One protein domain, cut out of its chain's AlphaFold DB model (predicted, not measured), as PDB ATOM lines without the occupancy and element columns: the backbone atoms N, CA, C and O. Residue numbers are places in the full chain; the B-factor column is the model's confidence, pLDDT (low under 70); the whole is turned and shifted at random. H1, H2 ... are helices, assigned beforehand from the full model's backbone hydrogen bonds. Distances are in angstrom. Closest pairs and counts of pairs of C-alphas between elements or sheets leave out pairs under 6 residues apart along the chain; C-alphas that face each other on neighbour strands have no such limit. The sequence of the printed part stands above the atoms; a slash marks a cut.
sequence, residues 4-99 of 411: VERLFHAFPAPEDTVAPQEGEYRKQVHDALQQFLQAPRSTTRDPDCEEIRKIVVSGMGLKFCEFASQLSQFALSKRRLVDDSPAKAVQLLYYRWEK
ATOM      1  N   VAL A   4     327.343 332.540 419.363       85.88
ATOM      2  CA  VAL A   4     327.670 331.140 419.638       85.88
ATOM      3  C   VAL A   4     327.790 330.939 421.143       85.88
ATOM      4  O   VAL A   4     327.143 330.063 421.697       85.88
ATOM      5  N   GLU A   5     328.522 331.794 421.842       82.62
ATOM      6  CA  GLU A   5     328.675 331.662 423.288       82.62
ATOM      7  C   GLU A   5     327.351 331.874 424.034       82.62
ATOM      8  O   GLU A   5     327.034 331.145 424.974       82.62
ATOM      9  N   ARG A   6     326.508 332.802 423.557       85.75
ATOM     10  CA  ARG A   6     325.130 332.944 424.057       85.75
ATOM     11  C   ARG A   6     324.314 331.667 423.896       85.75
ATOM     12  O   ARG A   6     323.551 331.338 424.798       85.75
ATOM     13  N   LEU A   7     324.474 330.967 422.773       88.69
ATOM     14  CA  LEU A   7     323.792 329.701 422.519       88.69
ATOM     15  C   LEU A   7     324.205 328.637 423.547       88.69
ATOM     16  O   LEU A   7     323.332 328.050 424.180       88.69
ATOM     17  N   PHE A   8     325.507 328.422 423.757       83.69
ATOM     18  CA  PHE A   8     325.993 327.397 424.693       83.69
ATOM     19  C   PHE A   8     325.694 327.736 426.162       83.69
ATOM     20  O   PHE A   8     325.390 326.840 426.943       83.69
ATOM     21  N   HIS A   9     325.690 329.018 426.544       81.38
ATOM     22  CA  HIS A   9     325.217 329.438 427.870       81.38
ATOM     23  C   HIS A   9     323.716 329.225 428.077       81.38
ATOM     24  O   HIS A   9     323.281 328.972 429.199       81.38
ATOM     25  N   ALA A  10     322.918 329.386 427.021       85.75
ATOM     26  CA  ALA A  10     321.475 329.190 427.084       85.75
ATOM     27  C   ALA A  10     321.098 327.704 427.093       85.75
ATOM     28  O   ALA A  10     320.028 327.343 427.596       85.75
ATOM     29  N   PHE A  11     321.968 326.841 426.567       83.62
ATOM     30  CA  PHE A  11     321.818 325.409 426.731       83.62
ATOM     31  C   PHE A  11     321.987 325.033 428.213       83.62
ATOM     32  O   PHE A  11     322.906 325.511 428.880       83.62
ATOM     33  N   PRO A  12     321.123 324.156 428.740       72.75
ATOM     34  CA  PRO A  12     321.300 323.595 430.075       72.75
ATOM     35  C   PRO A  12     322.664 322.904 430.200       72.75
ATOM     36  O   PRO A  12     323.252 322.463 429.205       72.75
ATOM     37  N   ALA A  13     323.184 322.809 431.428       65.19
ATOM     38  CA  ALA A  13     324.465 322.154 431.645       65.19
ATOM     39  C   ALA A  13     324.409 320.738 431.041       65.19
ATOM     40  O   ALA A  13     323.373 320.081 431.123       65.19
ATOM     41  N   PRO A  14     325.492 320.230 430.436       55.66
ATOM     42  CA  PRO A  14     325.503 318.909 429.799       55.66
ATOM     43  C   PRO A  14     325.034 317.783 430.714       55.66
ATOM     44  O   PRO A  14     324.461 316.786 430.269       55.66
ATOM     45  N   GLU A  15     325.301 317.975 432.000       51.41
ATOM     46  CA  GLU A  15     324.878 317.142 433.105       51.41
ATOM     47  C   GLU A  15     323.353 317.092 433.238       51.41
ATOM     48  O   GLU A  15     322.823 316.051 433.585       51.41
ATOM     49  N   ASP A  16     322.640 318.164 432.915       56.09
ATOM     50  CA  ASP A  16     321.189 318.315 433.076       56.09
ATOM     51  C   ASP A  16     320.402 317.909 431.822       56.09
ATOM     52  O   ASP A  16     319.176 317.928 431.813       56.09
ATOM     53  N   THR A  17     321.086 317.484 430.756       54.69
ATOM     54  CA  THR A  17     320.459 317.151 429.460       54.69
ATOM     55  C   THR A  17     319.772 315.788 429.395       54.69
ATOM     56  O   THR A  17     319.289 315.398 428.333       54.69
ATOM     57  N   VAL A  18     319.744 315.041 430.499       51.50
ATOM     58  CA  VAL A  18     319.277 313.647 430.497       51.50
ATOM     59  C   VAL A  18     317.969 313.459 431.279       51.50
ATOM     60  O   VAL A  18     317.318 312.444 431.083       51.50
ATOM     61  N   ALA A  19     317.530 314.425 432.100       51.41
ATOM     62  CA  ALA A  19     316.200 314.390 432.730       51.41
ATOM     63  C   ALA A  19     315.779 315.746 433.347       51.41
ATOM     64  O   ALA A  19     315.996 315.992 434.532       51.41
ATOM     65  N   PRO A  20     315.108 316.609 432.573       44.28
ATOM     66  CA  PRO A  20     313.899 317.276 433.056       44.28
ATOM     67  C   PRO A  20     312.762 316.999 432.070       44.28
ATOM     68  O   PRO A  20     313.010 316.509 430.970       44.28
ATOM     69  N   GLN A  21     311.515 317.288 432.457       51.69
ATOM     70  CA  GLN A  21     310.327 317.171 431.602       51.69
ATOM     71  C   GLN A  21     310.680 317.488 430.142       51.69
ATOM     72  O   GLN A  21     311.061 318.625 429.859       51.69
ATOM     73  N   GLU A  22     310.604 316.500 429.234       58.62
ATOM     74  CA  GLU A  22     311.073 316.639 427.841       58.62
ATOM     75  C   GLU A  22     310.608 317.959 427.204       58.62
ATOM     76  O   GLU A  22     311.319 318.526 426.380       58.62
ATOM     77  N   GLY A  23     309.441 318.465 427.614       72.06
ATOM     78  CA  GLY A  23     308.898 319.761 427.223       72.06
ATOM     79  C   GLY A  23     309.755 320.973 427.603       72.06
ATOM     80  O   GLY A  23     310.075 321.757 426.715       72.06
ATOM     81  N   GLU A  24     310.140 321.155 428.869       75.06
ATOM     82  CA  GLU A  24     310.890 322.348 429.308       75.06
ATOM     83  C   GLU A  24     312.306 322.369 428.745       75.06
ATOM     84  O   GLU A  24     312.755 323.392 428.235       75.06
ATOM     85  N   TYR A  25     312.975 321.216 428.750       75.38
ATOM     86  CA  TYR A  25     314.304 321.080 428.170       75.38
ATOM     87  C   TYR A  25     314.295 321.346 426.660       75.38
ATOM     88  O   TYR A  25     315.076 322.157 426.156       75.38
ATOM     89  N   ARG A  26     313.387 320.688 425.919       75.75
ATOM     90  CA  ARG A  26     313.270 320.901 424.468       75.75
ATOM     91  C   ARG A  26     312.892 322.338 424.166       75.75
ATOM     92  O   ARG A  26     313.415 322.880 423.201       75.75
ATOM     93  N   LYS A  27     312.032 322.951 424.982       83.38
ATOM     94  CA  LYS A  27     311.673 324.362 424.857       83.38
ATOM     95  C   LYS A  27     312.887 325.261 425.076       83.38
ATOM     96  O   LYS A  27     313.145 326.094 424.225       83.38
ATOM     97  N   GLN A  28     313.677 325.054 426.127       85.56
ATOM     98  CA  GLN A  28     314.874 325.856 426.392       85.56
ATOM     99  C   GLN A  28     315.903 325.743 425.261       85.56
ATOM    100  O   GLN A  28     316.405 326.757 424.781       85.56
ATOM    101  N   VAL A  29     316.190 324.523 424.796       83.31
ATOM    102  CA  VAL A  29     317.086 324.310 423.651       83.31
ATOM    103  C   VAL A  29     316.507 324.950 422.392       83.31
ATOM    104  O   VAL A  29     317.221 325.653 421.684       83.31
ATOM    105  N   HIS A  30     315.221 324.743 422.108       86.88
ATOM    106  CA  HIS A  30     314.552 325.336 420.954       86.88
ATOM    107  C   HIS A  30     314.622 326.867 420.989       86.88
ATOM    108  O   HIS A  30     314.992 327.483 419.994       86.88
ATOM    109  N   ASP A  31     314.324 327.479 422.131       90.69
ATOM    110  CA  ASP A  31     314.363 328.926 422.324       90.69
ATOM    111  C   ASP A  31     315.792 329.457 422.151       90.69
ATOM    112  O   ASP A  31     315.994 330.452 421.456       90.69
ATOM    113  N   ALA A  32     316.796 328.753 422.686       90.44
ATOM    114  CA  ALA A  32     318.206 329.081 422.490       90.44
ATOM    115  C   ALA A  32     318.617 329.010 421.005       90.44
ATOM    116  O   ALA A  32     319.280 329.916 420.497       90.44
ATOM    117  N   LEU A  33     318.177 327.976 420.279       91.12
ATOM    118  CA  LEU A  33     318.429 327.818 418.843       91.12
ATOM    119  C   LEU A  33     317.739 328.912 418.017       91.12
ATOM    120  O   LEU A  33     318.363 329.484 417.123       91.12
ATOM    121  N   GLN A  34     316.483 329.249 418.325       90.94
ATOM    122  CA  GLN A  34     315.755 330.334 417.658       90.94
ATOM    123  C   GLN A  34     316.431 331.686 417.893       90.94
ATOM    124  O   GLN A  34     316.662 332.435 416.943       90.94
ATOM    125  N   GLN A  35     316.823 331.973 419.136       91.50
ATOM    126  CA  GLN A  35     317.575 333.182 419.472       91.50
ATOM    127  C   GLN A  35     318.912 333.243 418.723       91.50
ATOM    128  O   GLN A  35     319.288 334.300 418.217       91.50
ATOM    129  N   PHE A  36     319.611 332.114 418.589       92.88
ATOM    130  CA  PHE A  36     320.855 332.032 417.825       92.88
ATOM    131  C   PHE A  36     320.657 332.298 416.326       92.88
ATOM    132  O   PHE A  36     321.453 333.016 415.717       92.88
ATOM    133  N   LEU A  37     319.583 331.775 415.725       91.00
ATOM    134  CA  LEU A  37     319.261 332.026 414.318       91.00
ATOM    135  C   LEU A  37     318.894 333.492 414.057       91.00
ATOM    136  O   LEU A  37     319.327 334.047 413.041       91.00
ATOM    137  N   GLN A  38     318.137 334.101 414.974       92.06
ATOM    138  CA  GLN A  38     317.696 335.497 414.911       92.06
ATOM    139  C   GLN A  38     318.809 336.499 415.226       92.06
ATOM    140  O   GLN A  38     318.727 337.655 414.809       92.06
ATOM    141  N   ALA A  39     319.856 336.079 415.942       89.62
ATOM    142  CA  ALA A  39     321.001 336.937 416.200       89.62
ATOM    143  C   ALA A  39     321.605 337.418 414.863       89.62
ATOM    144  O   ALA A  39     321.764 336.604 413.941       89.62
ATOM    145  N   PRO A  40     321.962 338.712 414.732       86.81
ATOM    146  CA  PRO A  40     322.640 339.222 413.547       86.81
ATOM    147  C   PRO A  40     323.872 338.372 413.250       86.81
ATOM    148  O   PRO A  40     324.579 337.962 414.175       86.81
ATOM    149  N   ARG A  41     324.140 338.100 411.967       82.25
ATOM    150  CA  ARG A  41     325.393 337.437 411.598       82.25
ATOM    151  C   ARG A  41     326.540 338.282 412.130       82.25
ATOM    152  O   ARG A  41     326.569 339.492 411.900       82.25
ATOM    153  N   SER A  42     327.441 337.641 412.865       70.75
ATOM    154  CA  SER A  42     328.638 338.321 413.329       70.75
ATOM    155  C   SER A  42     329.370 338.914 412.125       70.75
ATOM    156  O   SER A  42     329.482 338.275 411.078       70.75
ATOM    157  N   THR A  43     329.850 340.147 412.256       63.34
ATOM    158  CA  THR A  43     330.703 340.773 411.238       63.34
ATOM    159  C   THR A  43     332.081 340.114 411.181       63.34
ATOM    160  O   THR A  43     332.769 340.204 410.166       63.34
ATOM    161  N   THR A  44     332.476 339.405 412.243       59.84
ATOM    162  CA  THR A  44     333.628 338.505 412.237       59.84
ATOM    163  C   THR A  44     333.235 337.165 411.613       59.84
ATOM    164  O   THR A  44     332.231 336.563 411.991       59.84
ATOM    165  N   ARG A  45     334.031 336.688 410.642       73.94
ATOM    166  CA  ARG A  45     333.912 335.336 410.065       73.94
ATOM    167  C   ARG A  45     334.289 334.296 411.122       73.94
ATOM    168  O   ARG A  45     335.406 333.789 411.113       73.94
ATOM    169  N   ASP A  46     333.373 334.020 412.038       80.69
ATOM    170  CA  ASP A  46     333.496 332.924 412.988       80.69
ATOM    171  C   ASP A  46     333.090 331.611 412.286       80.69
ATOM    172  O   ASP A  46     331.908 331.433 411.963       80.69
ATOM    173  N   PRO A  47     334.043 330.701 412.001       81.25
ATOM    174  CA  PRO A  47     333.745 329.434 411.338       81.25
ATOM    175  C   PRO A  47     332.810 328.541 412.162       81.25
ATOM    176  O   PRO A  47     332.058 327.763 411.574       81.25
ATOM    177  N   ASP A  48     332.795 328.674 413.494       84.62
ATOM    178  CA  ASP A  48     331.882 327.910 414.340       84.62
ATOM    179  C   ASP A  48     330.450 328.405 414.194       84.62
ATOM    180  O   ASP A  48     329.524 327.602 414.160       84.62
ATOM    181  N   CYS A  49     330.253 329.722 414.082       87.19
ATOM    182  CA  CYS A  49     328.922 330.292 413.910       87.19
ATOM    183  C   CYS A  49     328.262 329.772 412.628       87.19
ATOM    184  O   CYS A  49     327.084 329.419 412.649       87.19
ATOM    185  N   GLU A  50     329.021 329.674 411.535       88.56
ATOM    186  CA  GLU A  50     328.519 329.141 410.267       88.56
ATOM    187  C   GLU A  50     328.224 327.640 410.349       88.56
ATOM    188  O   GLU A  50     327.159 327.207 409.912       88.56
ATOM    189  N   GLU A  51     329.115 326.840 410.936       88.44
ATOM    190  CA  GLU A  51     328.902 325.394 411.037       88.44
ATOM    191  C   GLU A  51     327.757 325.052 411.996       88.44
ATOM    192  O   GLU A  51     326.884 324.252 411.666       88.44
ATOM    193  N   ILE A  52     327.674 325.742 413.135       87.75
ATOM    194  CA  ILE A  52     326.553 325.605 414.064       87.75
ATOM    195  C   ILE A  52     325.267 326.067 413.391       87.75
ATOM    196  O   ILE A  52     324.275 325.358 413.483       87.75
ATOM    197  N   ARG A  53     325.252 327.184 412.647       90.19
ATOM    198  CA  ARG A  53     324.061 327.582 411.873       90.19
ATOM    199  C   ARG A  53     323.655 326.511 410.875       90.19
ATOM    200  O   ARG A  53     322.462 326.249 410.781       90.19
ATOM    201  N   LYS A  54     324.594 325.875 410.166       89.25
ATOM    202  CA  LYS A  54     324.267 324.747 409.281       89.25
ATOM    203  C   LYS A  54     323.604 323.623 410.065       89.25
ATOM    204  O   LYS A  54     322.537 323.203 409.647       89.25
ATOM    205  N   ILE A  55     324.173 323.221 411.203       86.06
ATOM    206  CA  ILE A  55     323.631 322.166 412.077       86.06
ATOM    207  C   ILE A  55     322.242 322.538 412.609       86.06
ATOM    208  O   ILE A  55     321.336 321.710 412.597       86.06
ATOM    209  N   VAL A  56     322.038 323.784 413.053       88.25
ATOM    210  CA  VAL A  56     320.731 324.262 413.527       88.25
ATOM    211  C   VAL A  56     319.717 324.258 412.383       88.25
ATOM    212  O   VAL A  56     318.599 323.790 412.564       88.25
ATOM    213  N   VAL A  57     320.094 324.749 411.199       88.25
ATOM    214  CA  VAL A  57     319.205 324.818 410.029       88.25
ATOM    215  C   VAL A  57     318.874 323.426 409.494       88.25
ATOM    216  O   VAL A  57     317.709 323.161 409.222       88.25
ATOM    217  N   SER A  58     319.852 322.521 409.392       81.50
ATOM    218  CA  SER A  58     319.618 321.120 409.017       81.50
ATOM    219  C   SER A  58     318.878 320.340 410.100       81.50
ATOM    220  O   SER A  58     318.238 319.337 409.797       81.50
ATOM    221  N   GLY A  59     318.979 320.788 411.353       76.81
ATOM    222  CA  GLY A  59     318.331 320.207 412.521       76.81
ATOM    223  C   GLY A  59     316.920 320.719 412.800       76.81
ATOM    224  O   GLY A  59     316.224 320.119 413.620       76.81
ATOM    225  N   MET A  60     316.464 321.793 412.145       71.88
ATOM    226  CA  MET A  60     315.101 322.301 412.318       71.88
ATOM    227  C   MET A  60     314.089 321.270 411.801       71.88
ATOM    228  O   MET A  60     313.941 321.069 410.600       71.88
ATOM    229  N   GLY A  61     313.396 320.607 412.732       65.06
ATOM    230  CA  GLY A  61     312.443 319.524 412.457       65.06
ATOM    231  C   GLY A  61     312.972 318.112 412.746       65.06
ATOM    232  O   GLY A  61     312.188 317.166 412.721       65.06
ATOM    233  N   LEU A  62     314.262 317.961 413.063       60.22
ATOM    234  CA  LEU A  62     314.849 316.695 413.508       60.22
ATOM    235  C   LEU A  62     314.532 316.412 414.982       60.22
ATOM    236  O   LEU A  62     314.237 317.316 415.772       60.22
ATOM    237  N   LYS A  63     314.633 315.140 415.385       69.50
ATOM    238  CA  LYS A  63     314.575 314.788 416.811       69.50
ATOM    239  C   LYS A  63     315.800 315.381 417.510       69.50
ATOM    240  O   LYS A  63     316.900 315.362 416.963       69.50
ATOM    241  N   PHE A  64     315.648 315.847 418.753       68.00
ATOM    242  CA  PHE A  64     316.758 316.438 419.524       68.00
ATOM    243  C   PHE A  64     318.015 315.545 419.553       68.00
ATOM    244  O   PHE A  64     319.132 316.047 419.479       68.00
ATOM    245  N   CYS A  65     317.849 314.219 419.582       53.25
ATOM    246  CA  CYS A  65     318.954 313.262 419.524       53.25
ATOM    247  C   CYS A  65     319.799 313.357 418.238       53.25
ATOM    248  O   CYS A  65     321.008 313.148 418.287       53.25
ATOM    249  N   GLU A  66     319.193 313.691 417.100       61.22
ATOM    250  CA  GLU A  66     319.885 313.847 415.816       61.22
ATOM    251  C   GLU A  66     320.655 315.171 415.780       61.22
ATOM    252  O   GLU A  66     321.822 315.189 415.391       61.22
ATOM    253  N   PHE A  67     320.051 316.252 416.287       74.69
ATOM    254  CA  PHE A  67     320.733 317.532 416.495       74.69
ATOM    255  C   PHE A  67     321.938 317.381 417.437       74.69
ATOM    256  O   PHE A  67     323.049 317.785 417.100       74.69
ATOM    257  N   ALA A  68     321.749 316.729 418.588       63.72
ATOM    258  CA  ALA A  68     322.821 316.457 419.541       63.72
ATOM    259  C   ALA A  68     323.930 315.587 418.923       63.72
ATOM    260  O   ALA A  68     325.110 315.802 419.200       63.72
ATOM    261  N   SER A  69     323.574 314.638 418.049       60.91
ATOM    262  CA  SER A  69     324.539 313.817 417.311       60.91
ATOM    263  C   SER A  69     325.376 314.651 416.338       60.91
ATOM    264  O   SER A  69     326.599 314.527 416.332       60.91
ATOM    265  N   GLN A  70     324.752 315.552 415.574       74.44
ATOM    266  CA  GLN A  70     325.457 316.464 414.665       74.44
ATOM    267  C   GLN A  70     326.351 317.450 415.427       74.44
ATOM    268  O   GLN A  70     327.507 317.642 415.056       74.44
ATOM    269  N   LEU A  71     325.867 318.007 416.542       72.75
ATOM    270  CA  LEU A  71     326.663 318.874 417.411       72.75
ATOM    271  C   LEU A  71     327.858 318.119 418.014       72.75
ATOM    272  O   LEU A  71     328.956 318.661 418.099       72.75
ATOM    273  N   SER A  72     327.671 316.844 418.366       56.25
ATOM    274  CA  SER A  72     328.751 315.967 418.831       56.25
ATOM    275  C   SER A  72     329.763 315.668 417.725       56.25
ATOM    276  O   SER A  72     330.964 315.692 417.972       56.25
ATOM    277  N   GLN A  73     329.320 315.422 416.489       62.25
ATOM    278  CA  GLN A  73     330.225 315.241 415.349       62.25
ATOM    279  C   GLN A  73     331.021 316.511 415.053       62.25
ATOM    280  O   GLN A  73     332.231 316.440 414.840       62.25
ATOM    281  N   PHE A  74     330.376 317.673 415.122       76.31
ATOM    282  CA  PHE A  74     331.050 318.961 415.027       76.31
ATOM    283  C   PHE A  74     332.102 319.120 416.128       76.31
ATOM    284  O   PHE A  74     333.269 319.374 415.819       76.31
ATOM    285  N   ALA A  75     331.728 318.836 417.382       63.62
ATOM    286  CA  ALA A  75     332.636 318.821 418.527       63.62
ATOM    287  C   ALA A  75     333.867 317.940 418.283       63.62
ATOM    288  O   ALA A  75     334.960 318.293 418.714       63.62
ATOM    289  N   LEU A  76     333.686 316.790 417.629       49.38
ATOM    290  CA  LEU A  76     334.750 315.834 417.315       49.38
ATOM    291  C   LEU A  76     335.632 316.288 416.153       49.38
ATOM    292  O   LEU A  76     336.834 316.071 416.178       49.38
ATOM    293  N   SER A  77     335.054 316.913 415.132       61.56
ATOM    294  CA  SER A  77     335.786 317.323 413.928       61.56
ATOM    295  C   SER A  77     336.639 318.586 414.122       61.56
ATOM    296  O   SER A  77     337.511 318.895 413.304       61.56
ATOM    297  N   LYS A  78     336.398 319.331 415.206       68.06
ATOM    298  CA  LYS A  78     337.037 320.617 415.461       68.06
ATOM    299  C   LYS A  78     338.473 320.453 415.978       68.06
ATOM    300  O   LYS A  78     338.709 320.053 417.113       68.06
ATOM    301  N   ARG A  79     339.447 320.846 415.145       50.31
ATOM    302  CA  ARG A  79     340.901 320.692 415.380       50.31
ATOM    303  C   ARG A  79     341.495 321.505 416.544       50.31
ATOM    304  O   ARG A  79     342.621 321.215 416.939       50.31
ATOM    305  N   ARG A  80     340.814 322.532 417.070       52.41
ATOM    306  CA  ARG A  80     341.291 323.371 418.190       52.41
ATOM    307  C   ARG A  80     340.117 323.964 418.960       52.41
ATOM    308  O   ARG A  80     339.262 324.574 418.337       52.41
ATOM    309  N   LEU A  81     340.124 323.847 420.287       54.28
ATOM    310  CA  LEU A  81     339.188 324.553 421.173       54.28
ATOM    311  C   LEU A  81     339.843 325.726 421.931       54.28
ATOM    312  O   LEU A  81     339.214 326.327 422.782       54.28
ATOM    313  N   VAL A  82     341.120 326.028 421.669       44.59
ATOM    314  CA  VAL A  82     341.946 326.930 422.503       44.59
ATOM    315  C   VAL A  82     341.412 328.369 422.565       44.59
ATOM    316  O   VAL A  82     341.645 329.043 423.560       44.59
ATOM    317  N   ASP A  83     340.670 328.806 421.546       50.50
ATOM    318  CA  ASP A  83     340.059 330.142 421.472       50.50
ATOM    319  C   ASP A  83     338.553 330.120 421.808       50.50
ATOM    320  O   ASP A  83     337.841 331.099 421.585       50.50
ATOM    321  N   ASP A  84     338.048 328.988 422.308       56.00
ATOM    322  CA  ASP A  84     336.647 328.842 422.672       56.00
ATOM    323  C   ASP A  84     336.390 329.386 424.065       56.00
ATOM    324  O   ASP A  84     337.094 329.094 425.029       56.00
ATOM    325  N   SER A  85     335.316 330.147 424.165       58.56
ATOM    326  CA  SER A  85     334.777 330.624 425.420       58.56
ATOM    327  C   SER A  85     334.293 329.470 426.323       58.56
ATOM    328  O   SER A  85     333.993 328.366 425.838       58.56
ATOM    329  N   PRO A  86     334.242 329.689 427.651       59.31
ATOM    330  CA  PRO A  86     334.156 328.606 428.625       59.31
ATOM    331  C   PRO A  86     332.887 327.764 428.545       59.31
ATOM    332  O   PRO A  86     332.965 326.551 428.740       59.31
ATOM    333  N   ALA A  87     331.725 328.352 428.236       61.88
ATOM    334  CA  ALA A  87     330.482 327.584 428.188       61.88
ATOM    335  C   ALA A  87     330.466 326.631 426.991       61.88
ATOM    336  O   ALA A  87     330.166 325.445 427.156       61.88
ATOM    337  N   LYS A  88     330.869 327.112 425.805       68.88
ATOM    338  CA  LYS A  88     331.027 326.276 424.607       68.88
ATOM    339  C   LYS A  88     332.024 325.148 424.831       68.88
ATOM    340  O   LYS A  88     331.725 323.998 424.511       68.88
ATOM    341  N   ALA A  89     333.178 325.457 425.420       57.94
ATOM    342  CA  ALA A  89     334.155 324.450 425.799       57.94
ATOM    343  C   ALA A  89     333.516 323.412 426.737       57.94
ATOM    344  O   ALA A  89     333.347 322.264 426.338       57.94
ATOM    345  N   VAL A  90     333.055 323.799 427.929       55.94
ATOM    346  CA  VAL A  90     332.472 322.888 428.935       55.94
ATOM    347  C   VAL A  90     331.375 321.989 428.354       55.94
ATOM    348  O   VAL A  90     331.366 320.783 428.628       55.94
ATOM    349  N   GLN A  91     330.496 322.526 427.500       62.34
ATOM    350  CA  GLN A  91     329.448 321.727 426.873       62.34
ATOM    351  C   GLN A  91     329.984 320.672 425.917       62.34
ATOM    352  O   GLN A  91     329.625 319.499 426.027       62.34
ATOM    353  N   LEU A  92     330.895 321.062 425.029       57.06
ATOM    354  CA  LEU A  92     331.530 320.140 424.093       57.06
ATOM    355  C   LEU A  92     332.450 319.137 424.804       57.06
ATOM    356  O   LEU A  92     332.699 318.079 424.235       57.06
ATOM    357  N   LEU A  93     332.930 319.442 426.019       52.12
ATOM    358  CA  LEU A  93     333.823 318.613 426.834       52.12
ATOM    359  C   LEU A  93     333.113 317.502 427.618       52.12
ATOM    360  O   LEU A  93     333.647 316.398 427.722       52.12
ATOM    361  N   TYR A  94     331.913 317.745 428.145       54.50
ATOM    362  CA  TYR A  94     331.161 316.717 428.876       54.50
ATOM    363  C   TYR A  94     330.800 315.514 427.995       54.50
ATOM    364  O   TYR A  94     330.938 314.368 428.418       54.50
ATOM    365  N   TYR A  95     330.461 315.758 426.726       50.59
ATOM    366  CA  TYR A  95     330.265 314.708 425.718       50.59
ATOM    367  C   TYR A  95     331.543 313.880 425.435       50.59
ATOM    368  O   TYR A  95     331.508 312.924 424.661       50.59
ATOM    369  N   ARG A  96     332.699 314.225 426.029       52.34
ATOM    370  CA  ARG A  96     334.003 313.587 425.772       52.34
ATOM    371  C   ARG A  96     334.488 312.652 426.873       52.34
ATOM    372  O   ARG A  96     335.212 311.715 426.557       52.34
ATOM    373  N   TRP A  97     334.077 312.826 428.128       50.53
ATOM    374  CA  TRP A  97     334.434 311.887 429.208       50.53
ATOM    375  C   TRP A  97     333.761 310.517 429.048       50.53
ATOM    376  O   TRP A  97     334.275 309.497 429.492       50.53
ATOM    377  N   GLU A  98     332.678 310.477 428.273       58.88
ATOM    378  CA  GLU A  98     332.064 309.257 427.758       58.88
ATOM    379  C   GLU A  98     333.055 308.386 426.963       58.88
ATOM    380  O   GLU A  98     332.846 307.189 426.859       58.88
ATOM    381  N   LYS A  99     334.148 308.920 426.404       62.81
ATOM    382  CA  LYS A  99     334.881 308.297 425.285       62.81
ATOM    383  C   LYS A  99     335.732 307.052 425.582       62.81
ATOM    384  O   LYS A  99     336.209 306.444 424.619       62.81
TER     385      LYS A  99
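Overview. This is residues 4 to 99 of the 411 residues of the protein "Putative set domain-containing protein 5 protein" of Eutypa lata (strain UCR-EL1) (UniProt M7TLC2). Two helical hairpins, H1 with H2 and H3 with H4, form two layers that meet through few contacts, and H5 bridges them on one side, passing from H1 of the one hairpin to H4 of the other. Residues 18 to 24, of which 22 to 24 belong to H2, stick out. The printed part has 96 residues, with five named helices in the order H1 to H5 and no named strand; the class is all helix. It is compact, with a radius of gyration of the C-alphas of 12.8 A and spans of 37 by 32 by 21 A.

Arrangement. H1, residues 4 to 10, and H2, residues 22 to 38, touch as a helical hairpin, at a shallow tilt of 26 degrees, opposite ways; their closest C-alphas, those of Leu 7 and Ala 32, are 5.6 A apart. H3, residues 47 to 59, only just touches H1, with 3 pairs of C-alphas within 8 A, the closest those of Val 4 and Cys 49 at 5.9 A; the tilt is steep, 55 degrees. H3 also only just touches H2, with 3 such pairs, the closest those of Leu 33 and Val 56 at 6.8 A. H3 and H4, residues 64 to 77, form the second helical hairpin, touching at a shallow tilt of 26 degrees, opposite ways, with the C-alphas of Gly 59 and Phe 67 closest at 5.4 A. H2 and H4 are close but not clearly touching. H5, residues 86 to 99, touches H1 with residues 87 to 91 alone, about perpendicular at 76 degrees, the closest C-alphas being those of Phe 8 and Lys 88 at 5.2 A. H5 only just touches H4, with 3 pairs of C-alphas within 8 A, the closest those of Ala 75 and Leu 92 at 5.8 A; their lines are about perpendicular, at 87 degrees. H1 and H4, H2 and H5, and H3 and H5 are apart. In H1, H2, H3 and H4 every O i to N i+4 pair is within hydrogen-bond range; in H5, 5 of 10 are.

Along the chain. H1 begins at C-alpha 4, (327.670, 331.140, 419.638). H2 is the longest helix, 23.8 A from first to last C-alpha. H3 measures 18.0 A, H4 19.9 A and H5 20.6 A. H5 ends at C-alpha 99, (334.881, 308.297, 425.285).

Size, cuts and confidence. The C-alphas farthest apart, those of Gln 21 and Thr 43, are 37.2 A apart. The printed part has no cut. The link from H1 to H2 is long, with 11 residues, and that from H3 to H4 is tight. The mean pLDDT of the printed part is 70.7, and 47 residues are under 70, among them residues 13 to 22 and 75 to 99.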